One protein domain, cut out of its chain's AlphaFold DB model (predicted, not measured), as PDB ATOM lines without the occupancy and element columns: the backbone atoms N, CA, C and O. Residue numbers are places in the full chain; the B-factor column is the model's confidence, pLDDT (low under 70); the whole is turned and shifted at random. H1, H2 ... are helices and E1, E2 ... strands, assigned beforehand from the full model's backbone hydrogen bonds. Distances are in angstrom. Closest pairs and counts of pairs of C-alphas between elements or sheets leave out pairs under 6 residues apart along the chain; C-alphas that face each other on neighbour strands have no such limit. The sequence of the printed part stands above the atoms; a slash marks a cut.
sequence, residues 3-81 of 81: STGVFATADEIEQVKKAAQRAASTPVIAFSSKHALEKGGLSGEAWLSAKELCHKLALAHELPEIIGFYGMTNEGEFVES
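AT A GLANCE: This is residues 3 to 81 of the 81 residues of an uncharacterized protein of marine sediment metagenome (UniProt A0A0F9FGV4). Two long helices, H1 and H3, lie side by side; a small antiparallel sheet, E1 E3 E2, covers one end of H3, and short H2 sits at the other. The 79 printed residues, class mixed, hold E1, H1, H2, H3, E2, E3 in order. The whole spans 42 by 25 by 17 A and is only just compact, close to loose, with radius of gyration 13.6 A.

HOW THE PARTS SIT: E1, residues 3 to 7, neighbours E3, residues 77 to 80; N 78 and O 6 are 3.0 A apart. E2, residues 70 to 72, and E3 form a hairpin, with N 71 and O 79 2.8 A apart. H1, residues 10 to 25, touches H3, residues 41 to 60, opposite ways at a shallow tilt of 13 degrees; their closest C-alphas, Ala 23 and Ala 46, are 4.7 A apart. H1 only grazes the sheet. H3 is on it, in two layers, one helix over one face, at a height of 6.7 A. H2, residues 34 to 39, and H3 only just touch, only at the corner, with 3 pairs of C-alphas within 8 A. In H1, H2 and H3 every O i to N i+4 pair is within hydrogen-bond range.

IN THESE COORDINATES: E1 begins at C-alpha 3, (151.490, 234.117, 376.776). H1 is 22.3 A long and H3 29.0 A. E3 ends at C-alpha 80, (154.098, 240.181, 378.573).

THE WHOLE: The printed part has no cut and no long link; pLDDT is under 70 at residues 28 to 40.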
ATOM      1  N   SER A   3     152.432 234.218 377.893       86.38
ATOM      2  CA  SER A   3     151.490 234.117 376.776       86.38
ATOM      3  C   SER A   3     150.131 234.672 377.175       86.38
ATOM      4  O   SER A   3     149.643 234.396 378.275       86.38
ATOM      5  N   THR A   4     149.543 235.474 376.292       87.81
ATOM      6  CA  THR A   4     148.224 236.080 376.513       87.81
ATOM      7  C   THR A   4     147.104 235.293 375.836       87.81
ATOM      8  O   THR A   4     145.945 235.468 376.197       87.81
ATOM      9  N   GLY A   5     147.431 234.417 374.876       87.44
ATOM     10  CA  GLY A   5     146.454 233.724 374.036       87.44
ATOM     11  C   GLY A   5     145.745 234.632 373.026       87.44
ATOM     12  O   GLY A   5     144.842 234.169 372.331       87.44
ATOM     13  N   VAL A   6     146.138 235.907 372.940       89.88
ATOM     14  CA  VAL A   6     145.580 236.895 372.013       89.88
ATOM     15  C   VAL A   6     146.546 237.084 370.852       89.88
ATOM     16  O   VAL A   6     147.745 237.296 371.046       89.88
ATOM     17  N   PHE A   7     146.008 237.005 369.639       92.94
ATOM     18  CA  PHE A   7     146.776 237.050 368.402       92.94
ATOM     19  C   PHE A   7     146.461 238.324 367.629       92.94
ATOM     20  O   PHE A   7     145.297 238.669 367.427       92.94
ATOM     21  N   ALA A   8     147.513 238.990 367.169       90.25
ATOM     22  CA  ALA A   8     147.398 240.111 366.258       90.25
ATOM     23  C   ALA A   8     146.920 239.654 364.870       90.25
ATOM     24  O   ALA A   8     147.146 238.523 364.434       90.25
ATOM     25  N   THR A   9     146.283 240.565 364.146       92.31
ATOM     26  CA  THR A   9     145.920 240.366 362.740       92.31
ATOM     27  C   THR A   9     147.164 240.332 361.847       92.31
ATOM     28  O   THR A   9     148.227 240.839 362.202       92.31
ATOM     29  N   ALA A  10     147.041 239.767 360.642       90.88
ATOM     30  CA  ALA A  10     148.157 239.689 359.694       90.88
ATOM     31  C   ALA A  10     148.769 241.067 359.364       90.88
ATOM     32  O   ALA A  10     149.993 241.195 359.300       90.88
ATOM     33  N   ASP A  11     147.930 242.096 359.223       91.50
ATOM     34  CA  ASP A  11     148.357 243.483 359.004       91.50
ATOM     35  C   ASP A  11     149.165 244.027 360.190       91.50
ATOM     36  O   ASP A  11     150.228 244.622 360.014       91.50
ATOM     37  N   GLU A  12     148.696 243.796 361.415       91.56
ATOM     38  CA  GLU A  12     149.369 244.238 362.641       91.56
ATOM     39  C   GLU A  12     150.719 243.541 362.835       91.56
ATOM     40  O   GLU A  12     151.711 244.191 363.178       91.56
ATOM     41  N   ILE A  13     150.787 242.238 362.543       91.62
ATOM     42  CA  ILE A  13     152.042 241.478 362.547       91.62
ATOM     43  C   ILE A  13     153.028 242.102 361.555       91.62
ATOM     44  O   ILE A  13     154.198 242.315 361.885       91.62
ATOM     45  N   GLU A  14     152.576 242.438 360.345       91.38
ATOM     46  CA  GLU A  14     153.428 243.075 359.342       91.38
ATOM     47  C   GLU A  14     153.905 244.464 359.794       91.38
ATOM     48  O   GLU A  14     155.079 244.804 359.609       91.38
ATOM     49  N   GLN A  15     153.039 245.254 360.433       90.12
ATOM     50  CA  GLN A  15     153.392 246.566 360.979       90.12
ATOM     51  C   GLN A  15     154.470 246.468 362.062       90.12
ATOM     52  O   GLN A  15     155.490 247.161 361.980       90.12
ATOM     53  N   VAL A  16     154.291 245.581 363.046       89.25
ATOM     54  CA  VAL A  16     155.274 245.373 364.121       89.25
ATOM     55  C   VAL A  16     156.582 244.828 363.551       89.25
ATOM     56  O   VAL A  16     157.659 245.301 363.919       89.25
ATOM     57  N   LYS A  17     156.520 243.911 362.580       89.88
ATOM     58  CA  LYS A  17     157.708 243.375 361.902       89.88
ATOM     59  C   LYS A  17     158.476 244.457 361.146       89.88
ATOM     60  O   LYS A  17     159.699 244.515 361.262       89.88
ATOM     61  N   LYS A  18     157.788 245.345 360.419       90.50
ATOM     62  CA  LYS A  18     158.410 246.501 359.749       90.50
ATOM     63  C   LYS A  18     159.064 247.445 360.757       90.50
ATOM     64  O   LYS A  18     160.187 247.893 360.527       90.50
ATOM     65  N   ALA A  19     158.404 247.719 361.883       88.31
ATOM     66  CA  ALA A  19     158.961 248.555 362.946       88.31
ATOM     67  C   ALA A  19     160.214 247.922 363.578       88.31
ATOM     68  O   ALA A  19     161.235 248.594 363.721       88.31
ATOM     69  N   ALA A  20     160.175 246.621 363.876       87.19
ATOM     70  CA  ALA A  20     161.312 245.877 364.414       87.19
ATOM     71  C   ALA A  20     162.485 245.810 363.421       87.19
ATOM     72  O   ALA A  20     163.632 246.028 363.803       87.19
ATOM     73  N   GLN A  21     162.214 245.580 362.132       88.31
ATOM     74  CA  GLN A  21     163.237 245.615 361.081       88.31
ATOM     75  C   GLN A  21     163.873 246.999 360.961       88.31
ATOM     76  O   GLN A  21     165.096 247.110 360.877       88.31
ATOM     77  N   ARG A  22     163.063 248.063 361.011       85.19
ATOM     78  CA  ARG A  22     163.567 249.437 361.019       85.19
ATOM     79  C   ARG A  22     164.476 249.672 362.220       85.19
ATOM     80  O   ARG A  22     165.586 250.166 362.030       85.19
ATOM     81  N   ALA A  23     164.059 249.268 363.417       84.62
ATOM     82  CA  ALA A  23     164.868 249.387 364.628       84.62
ATOM     83  C   ALA A  23     166.190 248.608 364.532       84.62
ATOM     84  O   ALA A  23     167.245 249.159 364.835       84.62
ATOM     85  N   ALA A  24     166.158 247.377 364.015       84.50
ATOM     86  CA  ALA A  24     167.347 246.551 363.803       84.50
ATOM     87  C   ALA A  24     168.317 247.149 362.767       84.50
ATOM     88  O   ALA A  24     169.530 247.052 362.927       84.50
ATOM     89  N   SER A  25     167.790 247.791 361.720       84.38
ATOM     90  CA  SER A  25     168.589 248.485 360.698       84.38
ATOM     91  C   SER A  25     169.070 249.878 361.124       84.38
ATOM     92  O   SER A  25     169.883 250.485 360.427       84.38
ATOM     93  N   THR A  26     168.564 250.406 362.243       78.94
ATOM     94  CA  THR A  26     168.916 251.745 362.715       78.94
ATOM     95  C   THR A  26     170.297 251.697 363.364       78.94
ATOM     96  O   THR A  26     170.470 251.000 364.370       78.94
ATOM     97  N   PRO A  27     171.290 252.430 362.828       70.94
ATOM     98  CA  PRO A  27     172.631 252.421 363.383       70.94
ATOM     99  C   PRO A  27     172.622 252.941 364.820       70.94
ATOM    100  O   PRO A  27     171.880 253.865 365.171       70.94
ATOM    101  N   VAL A  28     173.486 252.364 365.652       66.56
ATOM    102  CA  VAL A  28     173.727 252.851 367.011       66.56
ATOM    103  C   VAL A  28     174.518 254.156 366.910       66.56
ATOM    104  O   VAL A  28     175.744 254.173 366.966       66.56
ATOM    105  N   ILE A  29     173.804 255.261 366.700       63.38
ATOM    106  CA  ILE A  29     174.363 256.611 366.747       63.38
ATOM    107  C   ILE A  29     174.085 257.165 368.140       63.38
ATOM    108  O   ILE A  29     172.953 257.540 368.459       63.38
ATOM    109  N   ALA A  30     175.120 257.204 368.975       57.47
ATOM    110  CA  ALA A  30     175.087 257.953 370.221       57.47
ATOM    111  C   ALA A  30     175.374 259.424 369.900       57.47
ATOM    112  O   ALA A  30     176.498 259.790 369.563       57.47
ATOM    113  N   PHE A  31     174.356 260.282 369.978       59.47
ATOM    114  CA  PHE A  31     174.600 261.721 370.036       59.47
ATOM    115  C   PHE A  31     175.312 262.040 371.361       59.47
ATOM    116  O   PHE A  31     175.062 261.393 372.374       59.47
ATOM    117  N   SER A  32     176.190 263.043 371.392       54.25
ATOM    118  CA  SER A  32     176.929 263.433 372.610       54.25
ATOM    119  C   SER A  32     176.043 264.043 373.710       54.25
ATOM    120  O   SER A  32     176.544 264.598 374.687       54.25
ATOM    121  N   SER A  33     174.721 263.994 373.551       60.34
ATOM    122  CA  SER A  33     173.759 264.414 374.554       60.34
ATOM    123  C   SER A  33     173.582 263.307 375.596       60.34
ATOM    124  O   SER A  33     173.435 262.130 375.274       60.34
ATOM    125  N   LYS A  34     173.541 263.692 376.877       59.16
ATOM    126  CA  LYS A  34     173.296 262.788 378.016       59.16
ATOM    127  C   LYS A  34     172.075 261.867 377.796       59.16
ATOM    128  O   LYS A  34     172.098 260.709 378.193       59.16
ATOM    129  N   HIS A  35     171.063 262.356 377.075       55.72
ATOM    130  CA  HIS A  35     169.850 261.616 376.712       55.72
ATOM    131  C   HIS A  35     170.103 260.426 375.768       55.72
ATOM    132  O   HIS A  35     169.514 259.362 375.941       55.72
ATOM    133  N   ALA A  36     171.005 260.572 374.792       56.28
ATOM    134  CA  ALA A  36     171.347 259.495 373.867       56.28
ATOM    135  C   ALA A  36     172.226 258.420 374.527       56.28
ATOM    136  O   ALA A  36     172.136 257.254 374.158       56.28
ATOM    137  N   LEU A  37     173.023 258.774 375.539       56.34
ATOM    138  CA  LEU A  37     173.799 257.802 376.318       56.34
ATOM    139  C   LEU A  37     172.918 256.949 377.246       56.34
ATOM    140  O   LEU A  37     173.153 255.752 377.364       56.34
ATOM    141  N   GLU A  38     171.888 257.535 377.864       61.91
ATOM    142  CA  GLU A  38     170.979 256.815 378.774       61.91
ATOM    143  C   GLU A  38     169.938 255.955 378.034       61.91
ATOM    144  O   GLU A  38     169.531 254.914 378.545       61.91
ATOM    145  N   LYS A  39     169.523 256.355 376.820       60.50
ATOM    146  CA  LYS A  39     168.498 255.644 376.032       60.50
ATOM    147  C   LYS A  39     169.026 254.765 374.893       60.50
ATOM    148  O   LYS A  39     168.220 254.158 374.199       60.50
ATOM    149  N   GLY A  40     170.342 254.661 374.692       61.66
ATOM    150  CA  GLY A  40     170.932 253.831 373.625       61.66
ATOM    151  C   GLY A  40     170.957 254.487 372.235       61.66
ATOM    152  O   GLY A  40     171.044 253.800 371.216       61.66
ATOM    153  N   GLY A  41     170.884 255.818 372.185       70.88
ATOM    154  CA  GLY A  41     170.934 256.614 370.962       70.88
ATOM    155  C   GLY A  41     169.739 256.378 370.039       70.88
ATOM    156  O   GLY A  41     168.686 255.903 370.459       70.88
ATOM    157  N   LEU A  42     169.923 256.684 368.753       73.31
ATOM    158  CA  LEU A  42     168.869 256.570 367.734       73.31
ATOM    159  C   LEU A  42     168.294 255.140 367.623       73.31
ATOM    160  O   LEU A  42     167.105 254.955 367.374       73.31
ATOM    161  N   SER A  43     169.132 254.122 367.837       76.75
ATOM    162  CA  SER A  43     168.712 252.715 367.820       76.75
ATOM    163  C   SER A  43     167.789 252.378 368.995       76.75
ATOM    164  O   SER A  43     166.761 251.726 368.808       76.75
ATOM    165  N   GLY A  44     168.103 252.864 370.199       77.69
ATOM    166  CA  GLY A  44     167.267 252.637 371.376       77.69
ATOM    167  C   GLY A  44     165.889 253.295 371.272       77.69
ATOM    168  O   GLY A  44     164.888 252.674 371.628       77.69
ATOM    169  N   GLU A  45     165.805 254.496 370.693       82.19
ATOM    170  CA  GLU A  45     164.522 255.155 370.404       82.19
ATOM    171  C   GLU A  45     163.686 254.387 369.369       82.19
ATOM    172  O   GLU A  45     162.465 254.267 369.513       82.19
ATOM    173  N   ALA A  46     164.330 253.812 368.349       83.69
ATOM    174  CA  ALA A  46     163.645 252.995 367.353       83.69
ATOM    175  C   ALA A  46     163.076 251.700 367.963       83.69
ATOM    176  O   ALA A  46     161.938 251.326 367.671       83.69
ATOM    177  N   TRP A  47     163.823 251.047 368.860       86.56
ATOM    178  CA  TRP A  47     163.337 249.876 369.598       86.56
ATOM    179  C   TRP A  47     162.213 250.215 370.575       86.56
ATOM    180  O   TRP A  47     161.255 249.449 370.683       86.56
ATOM    181  N   LEU A  48     162.296 251.356 371.264       87.94
ATOM    182  CA  LEU A  48     161.221 251.827 372.138       87.94
ATOM    183  C   LEU A  48     159.937 252.070 371.338       87.94
ATOM    184  O   LEU A  48     158.883 251.577 371.721       87.94
ATOM    185  N   SER A  49     160.047 252.721 370.179       87.62
ATOM    186  CA  SER A  49     158.905 252.969 369.288       87.62
ATOM    187  C   SER A  49     158.237 251.669 368.821       87.62
ATOM    188  O   SER A  49     157.011 251.584 368.764       87.62
ATOM    189  N   ALA A  50     159.024 250.630 368.514       89.56
ATOM    190  CA  ALA A  50     158.488 249.320 368.139       89.56
ATOM    191  C   ALA A  50     157.753 248.631 369.308       89.56
ATOM    192  O   ALA A  50     156.687 248.048 369.107       89.56
ATOM    193  N   LYS A  51     158.289 248.734 370.532       90.19
ATOM    194  CA  LYS A  51     157.645 248.210 371.749       90.19
ATOM    195  C   LYS A  51     156.350 248.951 372.082       90.19
ATOM    196  O   LYS A  51     155.347 248.316 372.390       90.19
ATOM    197  N   GLU A  52     156.347 250.276 371.964       92.06
ATOM    198  CA  GLU A  52     155.153 251.104 372.159       92.06
ATOM    199  C   GLU A  52     154.054 250.772 371.149       92.06
ATOM    200  O   GLU A  52     152.884 250.699 371.522       92.06
ATOM    201  N   LEU A  53     154.415 250.543 369.881       92.44
ATOM    202  CA  LEU A  53     153.467 250.102 368.858       92.44
ATOM    203  C   LEU A  53     152.834 248.762 369.245       92.44
ATOM    204  O   LEU A  53     151.611 248.650 369.267       92.44
ATOM    205  N   CYS A  54     153.655 247.771 369.596       92.31
ATOM    206  CA  CYS A  54     153.171 246.454 370.001       92.31
ATOM    207  C   CYS A  54     152.250 246.531 371.229       92.31
ATOM    208  O   CYS A  54     151.201 245.896 371.258       92.31
ATOM    209  N   HIS A  55     152.609 247.349 372.219       93.88
ATOM    210  CA  HIS A  55     151.798 247.553 373.414       93.88
ATOM    211  C   HIS A  55     150.456 248.226 373.112       93.88
ATOM    212  O   HIS A  55     149.429 247.764 373.594       93.88
ATOM    213  N   LYS A  56     150.424 249.256 372.258       93.56
ATOM    214  CA  LYS A  56     149.162 249.893 371.837       93.56
ATOM    215  C   LYS A  56     148.228 248.920 371.124       93.56
ATOM    216  O   LYS A  56     147.029 248.957 371.371       93.56
ATOM    217  N   LEU A  57     148.775 248.063 370.262       93.25
ATOM    218  CA  LEU A  57     147.995 247.029 369.584       93.25
ATOM    219  C   LEU A  57     147.436 246.028 370.598       93.25
ATOM    220  O   LEU A  57     146.239 245.788 370.601       93.25
ATOM    221  N   ALA A  58     148.256 245.536 371.527       91.81
ATOM    222  CA  ALA A  58     147.792 244.645 372.589       91.81
ATOM    223  C   ALA A  58     146.615 245.241 373.390       91.81
ATOM    224  O   ALA A  58     145.604 244.568 373.584       91.81
ATOM    225  N   LEU A  59     146.701 246.517 373.784       93.31
ATOM    226  CA  LEU A  59     145.607 247.209 374.481       93.31
ATOM    227  C   LEU A  59     144.351 247.375 373.608       93.31
ATOM    228  O   LEU A  59     143.236 247.315 374.119       93.31
ATOM    229  N   ALA A  60     144.510 247.570 372.294       93.56
ATOM    230  CA  ALA A  60     143.387 247.626 371.356       93.56
ATOM    231  C   ALA A  60     142.663 246.274 371.218       93.56
ATOM    232  O   ALA A  60     141.474 246.253 370.911       93.56
ATOM    233  N   HIS A  61     143.356 245.168 371.504       91.50
ATOM    234  CA  HIS A  61     142.793 243.818 371.623       91.50
ATOM    235  C   HIS A  61     142.299 243.495 373.048       91.50
ATOM    236  O   HIS A  61     142.218 242.331 373.434       91.50
ATOM    237  N   GLU A  62     141.979 244.521 373.843       93.00
ATOM    238  CA  GLU A  62     141.403 244.403 375.192       93.00
ATOM    239  C   GLU A  62     142.308 243.708 376.225       93.00
ATOM    240  O   GLU A  62     141.845 243.293 377.293       93.00
ATOM    241  N   LEU A  63     143.617 243.606 375.958       91.56
ATOM    242  CA  LEU A  63     144.564 243.161 376.976       91.56
ATOM    243  C   LEU A  63     144.694 244.215 378.086       91.56
ATOM    244  O   LEU A  63     144.638 245.417 377.813       91.56
ATOM    245  N   PRO A  64     144.867 243.787 379.348       91.38
ATOM    246  CA  PRO A  64     144.982 244.710 380.468       91.38
ATOM    247  C   PRO A  64     146.244 245.572 380.364       91.38
ATOM    248  O   PRO A  64     147.253 245.176 379.793       91.38
ATOM    249  N   GLU A  65     146.223 246.751 380.976       91.50
ATOM    250  CA  GLU A  65     147.435 247.557 381.100       91.50
ATOM    251  C   GLU A  65     148.426 246.889 382.068       91.50
ATOM    252  O   GLU A  65     148.048 246.409 383.141       91.50
ATOM    253  N   ILE A  66     149.704 246.848 381.685       90.25
ATOM    254  CA  ILE A  66     150.786 246.223 382.457       90.25
ATOM    255  C   ILE A  66     151.917 247.215 382.707       90.25
ATOM    256  O   ILE A  66     152.123 248.160 381.949       90.25
ATOM    257  N   ILE A  67     152.709 246.959 383.748       86.12
ATOM    258  CA  ILE A  67     153.956 247.692 383.975       86.12
ATOM    259  C   ILE A  67     154.992 247.177 382.970       86.12
ATOM    260  O   ILE A  67     155.529 246.088 383.148       86.12
ATOM    261  N   GLY A  68     155.269 247.957 381.923       88.69
ATOM    262  CA  GLY A  68     156.217 247.591 380.868       88.69
ATOM    263  C   GLY A  68     155.594 247.691 379.479       88.69
ATOM    264  O   GLY A  68     154.801 248.589 379.218       88.69
ATOM    265  N   PHE A  69     155.973 246.782 378.578       90.88
ATOM    266  CA  PHE A  69     155.443 246.734 377.215       90.88
ATOM    267  C   PHE A  69     155.065 245.306 376.834       90.88
ATOM    268  O   PHE A  69     155.729 244.350 377.230       90.88
ATOM    269  N   TYR A  70     154.036 245.164 376.000       91.75
ATOM    270  CA  TYR A  70     153.784 243.883 375.350       91.75
ATOM    271  C   TYR A  70     154.801 243.668 374.227       91.75
ATOM    272  O   TYR A  70     155.139 244.594 373.487       91.75
ATOM    273  N   GLY A  71     155.288 242.439 374.117       90.25
ATOM    274  CA  GLY A  71     155.999 241.926 372.955       90.25
ATOM    275  C   GLY A  71     155.077 241.094 372.068       90.25
ATOM    276  O   GLY A  71     153.895 240.915 372.365       90.25
ATOM    277  N   MET A  72     155.641 240.555 370.990       90.81
ATOM    278  CA  MET A  72     154.932 239.696 370.045       90.81
ATOM    279  C   MET A  72     155.817 238.512 369.651       90.81
ATOM    280  O   MET A  72     157.017 238.685 369.419       90.81
ATOM    281  N   THR A  73     155.243 237.312 369.588       90.06
ATOM    282  CA  THR A  73     155.929 236.116 369.081       90.06
ATOM    283  C   THR A  73     156.004 236.133 367.552       90.06
ATOM    284  O   THR A  73     155.324 236.907 366.882       90.06
ATOM    285  N   ASN A  74     156.806 235.239 366.962       84.38
ATOM    286  CA  ASN A  74     156.877 235.094 365.500       84.38
ATOM    287  C   ASN A  74     155.544 234.662 364.863       84.38
ATOM    288  O   ASN A  74     155.355 234.854 363.665       84.38
ATOM    289  N   GLU A  75     154.651 234.077 365.658       86.75
ATOM    290  CA  GLU A  75     153.318 233.629 365.245       86.75
ATOM    291  C   GLU A  75     152.254 234.726 365.431       86.75
ATOM    292  O   GLU A  75     151.103 234.529 365.060       86.75
ATOM    293  N   GLY A  76     152.636 235.890 365.973       87.81
ATOM    294  CA  GLY A  76     151.740 237.026 366.187       87.81
ATOM    295  C   GLY A  76     151.027 237.042 367.539       87.81
ATOM    296  O   GLY A  76     150.137 237.865 367.736       87.81
ATOM    297  N   GLU A  77     151.398 236.166 368.475       92.06
ATOM    298  CA  GLU A  77     150.825 236.165 369.825       92.06
ATOM    299  C   GLU A  77     151.413 237.313 370.657       92.06
ATOM    300  O   GLU A  77     152.637 237.464 370.718       92.06
ATOM    301  N   PHE A  78     150.572 238.092 371.339       92.12
ATOM    302  CA  PHE A  78     151.048 239.074 372.311       92.12
ATOM    303  C   PHE A  78     151.587 238.384 373.570       92.12
ATOM    304  O   PHE A  78     150.980 237.453 374.104       92.12
ATOM    305  N   VAL A  79     152.716 238.871 374.085       91.69
ATOM    306  CA  VAL A  79     153.358 238.341 375.299       91.69
ATOM    307  C   VAL A  79     153.756 239.457 376.253       91.69
ATOM    308  O   VAL A  79     154.222 240.510 375.827       91.69
ATOM    309  N   GLU A  80     153.610 239.237 377.556       88.88
ATOM    310  CA  GLU A  80     154.098 240.181 378.573       88.88
ATOM    311  C   GLU A  80     155.641 240.142 378.609       88.88
ATOM    312  O   GLU A  80     156.220 239.052 378.774       88.88
ATOM    313  N   SER A  81     156.302 241.298 378.427       78.00
ATOM    314  CA  SER A  81     157.769 241.448 378.367       78.00
ATOM    315  C   SER A  81     158.329 242.402 379.414       78.00
ATOM    316  O   SER A  81     157.642 243.367 379.804       78.00
TER     317      SER A  81